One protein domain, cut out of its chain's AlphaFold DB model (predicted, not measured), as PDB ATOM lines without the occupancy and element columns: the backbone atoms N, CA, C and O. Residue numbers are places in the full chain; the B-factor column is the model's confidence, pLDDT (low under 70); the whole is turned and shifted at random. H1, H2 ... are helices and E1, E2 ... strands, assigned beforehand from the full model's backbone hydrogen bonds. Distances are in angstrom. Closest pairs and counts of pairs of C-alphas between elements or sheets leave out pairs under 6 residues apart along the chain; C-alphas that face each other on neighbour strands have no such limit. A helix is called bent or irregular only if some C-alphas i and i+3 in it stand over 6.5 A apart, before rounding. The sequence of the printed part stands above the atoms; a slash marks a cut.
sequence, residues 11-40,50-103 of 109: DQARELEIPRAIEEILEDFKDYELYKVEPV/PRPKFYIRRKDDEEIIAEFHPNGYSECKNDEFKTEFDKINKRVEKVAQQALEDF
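What this domain is: This is residues 11 to 40 and 50 to 103 of the 109 residues of an uncharacterized protein of Candidatus Lokiarchaeota archaeon (UniProt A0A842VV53). A four-stranded antiparallel sheet, in the order E1, E2, E3, E4, has two helices packed side by side over one face, in two layers; its other face is bare. The printed part has 84 residues, along the chain H1, E1, E2, E3, E4, H2, of mixed class. It is compact, with a radius of gyration of the C-alphas of 12.5 A and spans of 42 by 30 by 19 A.

Where its parts are: The sheet holds E1, residues 32 to 37, 16.0 A; E2, residues 53 to 58, 16.3 A; E3, residues 64 to 68, 11.0 A; and E4, residues 74 to 76, 7.1 A. H1, residues 11 to 26, begins at C-alpha 11 (18.567, -1.920, 39.997) and measures 22.4 A; it is irregular, only just, with C-alphas 16 and 19 6.6 A apart. H2, residues 82 to 103, measures 31.2 A and ends at C-alpha 103 (10.143, 1.839, 48.122).

How they stand to each other: The sheet is only just strongly twisted, with C-alphas up to 4.4 A off its best plane. E2, E3 and E4 form a meander, each strand the antiparallel neighbour of the one before. N 35 and O 55 of E1 and E2 are 2.8 A apart, N 68 and O 54 of hairpin E2 and E3 2.8 A, and N 67 and O 75 of hairpin E3 and E4 2.8 A, within hydrogen-bond range. H1 is on the sheet at a height of 9.2 A, over E2 and, only just, not over E1, on which 2 of its C-alphas fall; its closest C-alphas to E2 are Pro 19 and Phe 54, 7.1 A. H2 is on the same face at a height of 10.4 A, over E3 and E4; its closest C-alphas to E4 are Lys 82 and Cys 76, 6.3 A. Both run along the strands. H1 and H2 touch, closest at the C-alphas of Ala 13 and Ala 96, 5.3 A, at a shallow tilt of 31 degrees, opposite ways. Every O i to N i+4 pair is within hydrogen-bond range in H2, and 10 of 12 in H1.

The domain as a whole: The C-alphas farthest apart, of Asp 60 and Phe 103, are 42.2 A apart. Residues 41 to 49 are not printed, in the link from E1 to E2; C-alphas 40 and 50 are 7.0 A apart across the cut. The links printed whole are tight. No printed residue is under pLDDT 70.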
ATOM      1  N   ASP A  11      17.884  -1.797  41.286       89.69
ATOM      2  CA  ASP A  11      18.567  -1.920  39.997       89.69
ATOM      3  C   ASP A  11      18.501  -0.607  39.195       89.69
ATOM      4  O   ASP A  11      19.486  -0.215  38.578       89.69
ATOM      5  N   GLN A  12      17.361   0.095  39.219       90.19
ATOM      6  CA  GLN A  12      17.211   1.413  38.584       90.19
ATOM      7  C   GLN A  12      18.103   2.470  39.235       90.19
ATOM      8  O   GLN A  12      18.738   3.251  38.530       90.19
ATOM      9  N   ALA A  13      18.176   2.477  40.565       92.38
ATOM     10  CA  ALA A  13      19.033   3.394  41.301       92.38
ATOM     11  C   ALA A  13      20.515   3.168  40.960       92.38
ATOM     12  O   ALA A  13      21.229   4.125  40.664       92.38
ATOM     13  N   ARG A  14      20.960   1.904  40.890       93.56
ATOM     14  CA  ARG A  14      22.318   1.563  40.437       93.56
ATOM     15  C   ARG A  14      22.570   1.995  38.997       93.56
ATOM     16  O   ARG A  14      23.605   2.585  38.724       93.56
ATOM     17  N   GLU A  15      21.640   1.728  38.081       93.81
ATOM     18  CA  GLU A  15      21.782   2.084  36.660       93.81
ATOM     19  C   GLU A  15      22.027   3.585  36.444       93.81
ATOM     20  O   GLU A  15      22.777   3.957  35.543       93.81
ATOM     21  N   LEU A  16      21.429   4.435  37.282       94.31
ATOM     22  CA  LEU A  16      21.627   5.885  37.253       94.31
ATOM     23  C   LEU A  16      22.915   6.324  37.958       94.31
ATOM     24  O   LEU A  16      23.568   7.263  37.503       94.31
ATOM     25  N   GLU A  17      23.265   5.677  39.071       95.25
ATOM     26  CA  GLU A  17      24.384   6.103  39.913       95.25
ATOM     27  C   GLU A  17      25.744   5.622  39.407       95.25
ATOM     28  O   GLU A  17      26.717   6.363  39.503       95.25
ATOM     29  N   ILE A  18      25.822   4.413  38.841       94.19
ATOM     30  CA  ILE A  18      27.070   3.834  38.322       94.19
ATOM     31  C   ILE A  18      27.809   4.801  37.379       94.19
ATOM     32  O   ILE A  18      28.958   5.121  37.681       94.19
ATOM     33  N   PRO A  19      27.213   5.300  36.275       94.88
ATOM     34  CA  PRO A  19      27.933   6.184  35.360       94.88
ATOM     35  C   PRO A  19      28.382   7.481  36.041       94.88
ATOM     36  O   PRO A  19      29.519   7.887  35.852       94.88
ATOM     37  N   ARG A  20      27.550   8.071  36.911       95.06
ATOM     38  CA  ARG A  20      27.887   9.305  37.643       95.06
ATOM     39  C   ARG A  20      29.062   9.120  38.595       95.06
ATOM     40  O   ARG A  20      29.967   9.943  38.624       95.06
ATOM     41  N   ALA A  21      29.037   8.047  39.383       93.94
ATOM     42  CA  ALA A  21      30.089   7.748  40.347       93.94
ATOM     43  C   ALA A  21      31.418   7.427  39.651       93.94
ATOM     44  O   ALA A  21      32.472   7.804  40.157       93.94
ATOM     45  N   ILE A  22      31.362   6.748  38.499       93.31
ATOM     46  CA  ILE A  22      32.538   6.496  37.667       93.31
ATOM     47  C   ILE A  22      33.065   7.815  37.099       93.31
ATOM     48  O   ILE A  22      34.233   8.110  37.299       93.31
ATOM     49  N   GLU A  23      32.225   8.611  36.433       93.56
ATOM     50  CA  GLU A  23      32.630   9.883  35.817       93.56
ATOM     51  C   GLU A  23      33.309  10.811  36.827       93.56
ATOM     52  O   GLU A  23      34.413  11.270  36.557       93.56
ATOM     53  N   GLU A  24      32.717  10.995  38.010       92.00
ATOM     54  CA  GLU A  24      33.264  11.856  39.066       92.00
ATOM     55  C   GLU A  24      34.629  11.372  39.575       92.00
ATOM     56  O   GLU A  24      35.527  12.175  39.797       92.00
ATOM     57  N   ILE A  25      34.817  10.058  39.740       89.12
ATOM     58  CA  ILE A  25      36.110   9.509  40.174       89.12
ATOM     59  C   ILE A  25      37.136   9.546  39.044       89.12
ATOM     60  O   ILE A  25      38.318   9.750  39.306       89.12
ATOM     61  N   LEU A  26      36.713   9.369  37.793       88.94
ATOM     62  CA  LEU A  26      37.609   9.379  36.642       88.94
ATOM     63  C   LEU A  26      38.072  10.785  36.231       88.94
ATOM     64  O   LEU A  26      39.020  10.877  35.452       88.94
ATOM     65  N   GLU A  27      37.488  11.868  36.758       87.69
ATOM     66  CA  GLU A  27      37.987  13.238  36.528       87.69
ATOM     67  C   GLU A  27      39.477  13.381  36.888       87.69
ATOM     68  O   GLU A  27      40.229  14.068  36.189       87.69
ATOM     69  N   ASP A  28      39.926  12.652  37.914       86.38
ATOM     70  CA  ASP A  28      41.318  12.631  38.371       86.38
ATOM     71  C   ASP A  28      42.207  11.631  37.595       86.38
ATOM     72  O   ASP A  28      43.434  11.661  37.710       86.38
ATOM     73  N   PHE A  29      41.618  10.759  36.770       83.31
ATOM     74  CA  PHE A  29      42.271   9.607  36.139       83.31
ATOM     75  C   PHE A  29      42.191   9.678  34.610       83.31
ATOM     76  O   PHE A  29      41.340   9.068  33.963       83.31
ATOM     77  N   LYS A  30      43.136  10.405  34.004       83.69
ATOM     78  CA  LYS A  30      43.125  10.692  32.557       83.69
ATOM     79  C   LYS A  30      43.292   9.468  31.657       83.69
ATOM     80  O   LYS A  30      42.807   9.513  30.524       83.69
ATOM     81  N   ASP A  31      43.923   8.411  32.156       89.81
ATOM     82  CA  ASP A  31      44.246   7.199  31.389       89.81
ATOM     83  C   ASP A  31      43.066   6.223  31.284       89.81
ATOM     84  O   ASP A  31      43.126   5.238  30.549       89.81
ATOM     85  N   TYR A  32      41.978   6.503  32.001       91.56
ATOM     86  CA  TYR A  32      40.816   5.633  32.105       91.56
ATOM     87  C   TYR A  32      39.573   6.322  31.542       91.56
ATOM     88  O   TYR A  32      39.477   7.550  31.470       91.56
ATOM     89  N   GLU A  33      38.601   5.522  31.123       93.81
ATOM     90  CA  GLU A  33      37.305   6.015  30.674       93.81
ATOM     91  C   GLU A  33      36.164   5.055  30.998       93.81
ATOM     92  O   GLU A  33      36.343   3.842  31.141       93.81
ATOM     93  N   LEU A  34      34.965   5.630  31.079       95.19
ATOM     94  CA  LEU A  34      33.720   4.890  31.157       95.19
ATOM     95  C   LEU A  34      33.360   4.340  29.773       95.19
ATOM     96  O   LEU A  34      33.138   5.092  28.826       95.19
ATOM     97  N   TYR A  35      33.204   3.024  29.683       95.31
ATOM     98  CA  TYR A  35      32.674   2.340  28.513       95.31
ATOM     99  C   TYR A  35      31.332   1.686  28.846       95.31
ATOM    100  O   TYR A  35      31.241   0.764  29.658       95.31
ATOM    101  N   LYS A  36      30.260   2.172  28.218       95.31
ATOM    102  CA  LYS A  36      28.901   1.658  28.413       95.31
ATOM    103  C   LYS A  36      28.535   0.694  27.289       95.31
ATOM    104  O   LYS A  36      28.542   1.064  26.119       95.31
ATOM    105  N   VAL A  37      28.124  -0.517  27.653       93.00
ATOM    106  CA  VAL A  37      27.533  -1.481  26.720       93.00
ATOM    107  C   VAL A  37      26.022  -1.445  26.873       93.00
ATOM    108  O   VAL A  37      25.474  -1.853  27.900       93.00
ATOM    109  N   GLU A  38      25.349  -0.940  25.841       90.69
ATOM    110  CA  GLU A  38      23.890  -0.903  25.788       90.69
ATOM    111  C   GLU A  38      23.297  -2.321  25.748       90.69
ATOM    112  O   GLU A  38      23.864  -3.231  25.130       90.69
ATOM    113  N   PRO A  39      22.135  -2.541  26.384       87.31
ATOM    114  CA  PRO A  39      21.478  -3.834  26.353       87.31
ATOM    115  C   PRO A  39      21.034  -4.184  24.932       87.31
ATOM    116  O   PRO A  39      20.213  -3.493  24.325       87.31
ATOM    117  N   VAL A  40      21.497  -5.324  24.421       80.31
ATOM    118  CA  VAL A  40      20.978  -5.876  23.167       80.31
ATOM    119  C   VAL A  40      19.631  -6.531  23.451       80.31
ATOM    120  O   VAL A  40      19.538  -7.560  24.122       80.31
ATOM    121  N   PRO A  50      16.732  -6.748  29.741       78.31
ATOM    122  CA  PRO A  50      18.158  -6.593  29.511       78.31
ATOM    123  C   PRO A  50      18.589  -5.213  30.014       78.31
ATOM    124  O   PRO A  50      17.884  -4.221  29.822       78.31
ATOM    125  N   ARG A  51      19.727  -5.171  30.710       83.81
ATOM    126  CA  ARG A  51      20.269  -3.975  31.365       83.81
ATOM    127  C   ARG A  51      21.611  -3.595  30.751       83.81
ATOM    128  O   ARG A  51      22.318  -4.496  30.289       83.81
ATOM    129  N   PRO A  52      21.964  -2.301  30.756       92.12
ATOM    130  CA  PRO A  52      23.296  -1.884  30.359       92.12
ATOM    131  C   PRO A  52      24.347  -2.471  31.301       92.12
ATOM    132  O   PRO A  52      24.066  -2.788  32.462       92.12
ATOM    133  N   LYS A  53      25.565  -2.582  30.787       94.19
ATOM    134  CA  LYS A  53      26.761  -2.853  31.582       94.19
ATOM    135  C   LYS A  53      27.690  -1.658  31.485       94.19
ATOM    136  O   LYS A  53      27.759  -1.015  30.436       94.19
ATOM    137  N   PHE A  54      28.392  -1.378  32.567       96.56
ATOM    138  CA  PHE A  54      29.333  -0.276  32.640       96.56
ATOM    139  C   PHE A  54      30.709  -0.838  32.947       96.56
ATOM    140  O   PHE A  54      30.868  -1.653  33.853       96.56
ATOM    141  N   TYR A  55      31.687  -0.401  32.177       95.94
ATOM    142  CA  TYR A  55      33.068  -0.819  32.290       95.94
ATOM    143  C   TYR A  55      33.939   0.403  32.508       95.94
ATOM    144  O   TYR A  55      33.669   1.466  31.954       95.94
ATOM    145  N   ILE A  56      34.997   0.236  33.281       94.94
ATOM    146  CA  ILE A  56      36.118   1.168  33.290       94.94
ATOM    147  C   ILE A  56      37.197   0.520  32.441       94.94
ATOM    148  O   ILE A  56      37.579  -0.617  32.723       94.94
ATOM    149  N   ARG A  57      37.660   1.213  31.401       95.12
ATOM    150  CA  ARG A  57      38.732   0.722  30.530       95.12
ATOM    151  C   ARG A  57      39.891   1.703  30.442       95.12
ATOM    152  O   ARG A  57      39.675   2.908  30.565       95.12
ATOM    153  N   ARG A  58      41.102   1.193  30.229       93.00
ATOM    154  CA  ARG A  58      42.265   2.014  29.865       93.00
ATOM    155  C   ARG A  58      42.127   2.505  28.424       93.00
ATOM    156  O   ARG A  58      41.652   1.771  27.562       93.00
ATOM    157  N   LYS A  59      42.519   3.751  28.162       90.69
ATOM    158  CA  LYS A  59      42.392   4.374  26.830       90.69
ATOM    159  C   LYS A  59      43.384   3.829  25.805       90.69
ATOM    160  O   LYS A  59      43.065   3.809  24.621       90.69
ATOM    161  N   ASP A  60      44.561   3.406  26.255       89.81
ATOM    162  CA  ASP A  60      45.663   3.037  25.364       89.81
ATOM    163  C   ASP A  60      45.505   1.632  24.764       89.81
ATOM    164  O   ASP A  60      45.795   1.425  23.586       89.81
ATOM    165  N   ASP A  61      45.042   0.670  25.562       90.38
ATOM    166  CA  ASP A  61      44.961  -0.754  25.205       90.38
ATOM    167  C   ASP A  61      43.536  -1.329  25.273       90.38
ATOM    168  O   ASP A  61      43.332  -2.513  25.002       90.38
ATOM    169  N   GLU A  62      42.550  -0.493  25.614       90.69
ATOM    170  CA  GLU A  62      41.150  -0.866  25.830       90.69
ATOM    171  C   GLU A  62      40.947  -1.962  26.897       90.69
ATOM    172  O   GLU A  62      39.890  -2.601  26.943       90.69
ATOM    173  N   GLU A  63      41.927  -2.176  27.783       93.81
ATOM    174  CA  GLU A  63      41.853  -3.180  28.842       93.81
ATOM    175  C   GLU A  63      40.722  -2.841  29.821       93.81
ATOM    176  O   GLU A  63      40.648  -1.727  30.339       93.81
ATOM    177  N   ILE A  64      39.844  -3.810  30.108       94.88
ATOM    178  CA  ILE A  64      38.783  -3.655  31.111       94.88
ATOM    179  C   ILE A  64      39.380  -3.812  32.511       94.88
ATOM    180  O   ILE A  64      39.811  -4.893  32.910       94.88
ATOM    181  N   ILE A  65      39.309  -2.731  33.274       95.38
ATOM    182  CA  ILE A  65      39.881  -2.564  34.611       95.38
ATOM    183  C   ILE A  65      38.854  -2.907  35.684       95.38
ATOM    184  O   ILE A  65      39.187  -3.530  36.691       95.38
ATOM    185  N   ALA A  66      37.596  -2.533  35.457       96.06
ATOM    186  CA  ALA A  66      36.493  -2.860  36.346       96.06
ATOM    187  C   ALA A  66      35.167  -2.978  35.592       96.06
ATOM    188  O   ALA A  66      34.971  -2.364  34.542       96.06
ATOM    189  N   GLU A  67      34.242  -3.742  36.164       96.62
ATOM    190  CA  GLU A  67      32.899  -3.975  35.644       96.62
ATOM    191  C   GLU A  67      31.856  -3.646  36.711       96.62
ATOM    192  O   GLU A  67      32.005  -4.006  37.879       96.62
ATOM    193  N   PHE A  68      30.768  -3.003  36.294       96.50
ATOM    194  CA  PHE A  68      29.624  -2.677  37.134       96.50
ATOM    195  C   PHE A  68      28.331  -3.019  36.408       96.50
ATOM    196  O   PHE A  68      28.042  -2.539  35.306       96.50
ATOM    197  N   HIS A  69      27.514  -3.848  37.048       94.06
ATOM    198  CA  HIS A  69      26.204  -4.230  36.560       94.06
ATOM    199  C   HIS A  69      25.115  -3.669  37.486       94.06
ATOM    200  O   HIS A  69      25.180  -3.841  38.707       94.06
ATOM    201  N   PRO A  70      24.027  -3.109  36.931       92.50
ATOM    202  CA  PRO A  70      22.895  -2.629  37.725       92.50
ATOM    203  C   PRO A  70      22.236  -3.685  38.621       92.50
ATOM    204  O   PRO A  70      21.507  -3.344  39.543       92.50
ATOM    205  N   ASN A  71      22.478  -4.976  38.382       89.81
ATOM    206  CA  ASN A  71      21.937  -6.055  39.209       89.81
ATOM    207  C   ASN A  71      22.692  -6.270  40.539       89.81
ATOM    208  O   ASN A  71      22.292  -7.161  41.289       89.81
ATOM    209  N   GLY A  72      23.742  -5.485  40.810       88.62
ATOM    210  CA  GLY A  72      24.576  -5.571  42.013       88.62
ATOM    211  C   GLY A  72      25.859  -6.386  41.838       88.62
ATOM    212  O   GLY A  72      26.616  -6.525  42.791       88.62
ATOM    213  N   TYR A  73      26.118  -6.938  40.649       92.94
ATOM    214  CA  TYR A  73      27.423  -7.524  40.350       92.94
ATOM    215  C   TYR A  73      28.428  -6.425  40.001       92.94
ATOM    216  O   TYR A  73      28.146  -5.562  39.168       92.94
ATOM    217  N   SER A  74      29.607  -6.489  40.604       95.31
ATOM    218  CA  SER A  74      30.754  -5.661  40.259       95.31
ATOM    219  C   SER A  74      32.042  -6.462  40.442       95.31
ATOM    220  O   SER A  74      32.117  -7.349  41.295       95.31
ATOM    221  N   GLU A  75      33.045  -6.182  39.618       96.94
ATOM    222  CA  GLU A  75      34.342  -6.863  39.647       96.94
ATOM    223  C   GLU A  75      35.456  -5.867  39.318       96.94
ATOM    224  O   GLU A  75      35.317  -5.069  38.394       96.94
ATOM    225  N   CYS A  76      36.564  -5.925  40.060       95.94
ATOM    226  CA  CYS A  76      37.780  -5.176  39.753       95.94
ATOM    227  C   CYS A  76      38.861  -6.156  39.297       95.94
ATOM    228  O   CYS A  76      39.193  -7.090  40.027       95.94
ATOM    229  N   LYS A  77      39.399  -5.938  38.098       93.81
ATOM    230  CA  LYS A  77      40.435  -6.771  37.469       93.81
ATOM    231  C   LYS A  77      41.841  -6.220  37.679       93.81
ATOM    232  O   LYS A  77      42.812  -6.946  37.502       93.81
ATOM    233  N   ASN A  78      41.941  -4.954  38.073       91.81
ATOM    234  CA  ASN A  78      43.199  -4.270  38.309       91.81
ATOM    235  C   ASN A  78      43.326  -3.890  39.793       91.81
ATOM    236  O   ASN A  78      42.527  -3.114  40.320       91.81
ATOM    237  N   ASP A  79      44.342  -4.430  40.465       91.38
ATOM    238  CA  ASP A  79      44.548  -4.191  41.897       91.38
ATOM    239  C   ASP A  79      44.937  -2.740  42.225       91.38
ATOM    240  O   ASP A  79      44.615  -2.258  43.310       91.38
ATOM    241  N   GLU A  80      45.568  -2.015  41.299       89.81
ATOM    242  CA  GLU A  80      45.936  -0.605  41.491       89.81
ATOM    243  C   GLU A  80      44.690   0.287  41.548       89.81
ATOM    244  O   GLU A  80      44.647   1.242  42.318       89.81
ATOM    245  N   PHE A  81      43.644  -0.069  40.794       90.44
ATOM    246  CA  PHE A  81      42.371   0.656  40.752       90.44
ATOM    247  C   PHE A  81      41.384   0.229  41.857       90.44
ATOM    248  O   PHE A  81      40.262   0.728  41.957       90.44
ATOM    249  N   LYS A  82      41.769  -0.721  42.716       93.56
ATOM    250  CA  LYS A  82      40.867  -1.332  43.702       93.56
ATOM    251  C   LYS A  82      40.311  -0.340  44.722       93.56
ATOM    252  O   LYS A  82      39.156  -0.455  45.128       93.56
ATOM    253  N   THR A  83      41.107   0.651  45.115       94.50
ATOM    254  CA  THR A  83      40.682   1.672  46.082       94.50
ATOM    255  C   THR A  83      39.554   2.535  45.511       94.50
ATOM    256  O   THR A  83      38.573   2.831  46.195       94.50
ATOM    257  N   GLU A  84      39.671   2.918  44.246       94.06
ATOM    258  CA  GLU A  84      38.708   3.723  43.496       94.06
ATOM    259  C   GLU A  84      37.450   2.910  43.216       94.06
ATOM    260  O   GLU A  84      36.340   3.372  43.487       94.06
ATOM    261  N   PHE A  85      37.625   1.658  42.792       95.25
ATOM    262  CA  PHE A  85      36.541   0.692  42.655       95.25
ATOM    263  C   PHE A  85      35.710   0.576  43.941       95.25
ATOM    264  O   PHE A  85      34.485   0.689  43.894       95.25
ATOM    265  N   ASP A  86      36.353   0.421  45.101       95.88
ATOM    266  CA  ASP A  86      35.657   0.294  46.383       95.88
ATOM    267  C   ASP A  86      34.874   1.564  46.753       95.88
ATOM    268  O   ASP A  86      33.784   1.473  47.331       95.88
ATOM    269  N   LYS A  87      35.391   2.756  46.416       94.88
ATOM    270  CA  LYS A  87      34.675   4.032  46.607       94.88
ATOM    271  C   LYS A  87      33.412   4.083  45.743       94.88
ATOM    272  O   LYS A  87      32.338   4.389  46.271       94.88
ATOM    273  N   ILE A  88      33.525   3.733  44.458       94.38
ATOM    274  CA  ILE A  88      32.392   3.673  43.519       94.38
ATOM    275  C   ILE A  88      31.353   2.677  44.037       94.38
ATOM    276  O   ILE A  88      30.182   3.023  44.197       94.38
ATOM    277  N   ASN A  89      31.783   1.460  44.368       94.88
ATOM    278  CA  ASN A  89      30.897   0.379  44.782       94.88
ATOM    279  C   ASN A  89      30.128   0.731  46.065       94.88
ATOM    280  O   ASN A  89      28.912   0.561  46.134       94.88
ATOM    281  N   LYS A  90      30.804   1.315  47.067       95.81
ATOM    282  CA  LYS A  90      30.151   1.789  48.300       95.81
ATOM    283  C   LYS A  90      29.106   2.868  48.028       95.81
ATOM    284  O   LYS A  90      28.039   2.849  48.642       95.81
ATOM    285  N   ARG A  91      29.401   3.813  47.134       95.31
ATOM    286  CA  ARG A  91      28.469   4.884  46.761       95.31
ATOM    287  C   ARG A  91      27.233   4.329  46.054       95.31
ATOM    288  O   ARG A  91      26.116   4.638  46.467       95.31
ATOM    289  N   VAL A  92      27.436   3.470  45.059       95.25
ATOM    290  CA  VAL A  92      26.360   2.815  44.302       95.25
ATOM    291  C   VAL A  92      25.458   1.993  45.225       95.25
ATOM    292  O   VAL A  92      24.237   2.141  45.173       95.25
ATOM    293  N   GLU A  93      26.029   1.183  46.122       94.81
ATOM    294  CA  GLU A  93      25.232   0.389  47.065       94.81
ATOM    295  C   GLU A  93      24.479   1.253  48.080       94.81
ATOM    296  O   GLU A  93      23.334   0.947  48.409       94.81
ATOM    297  N   LYS A  94      25.056   2.374  48.531       95.44
ATOM    298  CA  LYS A  94      24.349   3.319  49.406       95.44
ATOM    299  C   LYS A  94      23.097   3.889  48.730       95.44
ATOM    300  O   LYS A  94      22.040   3.943  49.353       95.44
ATOM    301  N   VAL A  95      23.197   4.288  47.461       92.88
ATOM    302  CA  VAL A  95      22.057   4.816  46.690       92.88
ATOM    303  C   VAL A  95      21.022   3.721  46.410       92.88
ATOM    304  O   VAL A  95      19.820   3.959  46.540       92.88
ATOM    305  N   ALA A  96      21.464   2.497  46.110       91.81
ATOM    306  CA  ALA A  96      20.572   1.353  45.938       91.81
ATOM    307  C   ALA A  96      19.791   1.025  47.221       91.81
ATOM    308  O   ALA A  96      18.591   0.755  47.163       91.81
ATOM    309  N   GLN A  97      20.456   1.077  48.377       93.31
ATOM    310  CA  GLN A  97      19.834   0.846  49.676       93.31
ATOM    311  C   GLN A  97      18.810   1.936  50.019       93.31
ATOM    312  O   GLN A  97      17.710   1.610  50.458       93.31
ATOM    313  N   GLN A  98      19.114   3.208  49.734       92.00
ATOM    314  CA  GLN A  98      18.151   4.300  49.910       92.00
ATOM    315  C   GLN A  98      16.894   4.086  49.054       92.00
ATOM    316  O   GLN A  98      15.779   4.204  49.551       92.00
ATOM    317  N   ALA A  99      17.056   3.684  47.790       90.00
ATOM    318  CA  ALA A  99      15.921   3.405  46.908       90.00
ATOM    319  C   ALA A  99      15.051   2.234  47.406       90.00
ATOM    320  O   ALA A  99      13.831   2.245  47.231       90.00
ATOM    321  N   LEU A 100      15.660   1.227  48.042       90.50
ATOM    322  CA  LEU A 100      14.927   0.141  48.694       90.50
ATOM    323  C   LEU A 100      14.110   0.654  49.888       90.50
ATOM    324  O   LEU A 100      12.944   0.286  50.034       90.50
ATOM    325  N   GLU A 101      14.711   1.480  50.740       91.19
ATOM    326  CA  GLU A 101      14.045   2.064  51.907       91.19
ATOM    327  C   GLU A 101      12.872   2.961  51.499       91.19
ATOM    328  O   GLU A 101      11.773   2.824  52.045       91.19
ATOM    329  N   ASP A 102      13.066   3.803  50.482       88.25
ATOM    330  CA  ASP A 102      12.024   4.669  49.931       88.25
ATOM    331  C   ASP A 102      10.855   3.845  49.379       88.25
ATOM    332  O   ASP A 102       9.694   4.143  49.679       88.25
ATOM    333  N   PHE A 103      11.150   2.766  48.642       88.25
ATOM    334  CA  PHE A 103      10.143   1.839  48.122       88.25
ATOM    335  C   PHE A 103       9.317   1.205  49.253       88.25
ATOM    336  O   PHE A 103       8.086   1.255  49.226       88.25
TER     337      PHE A 103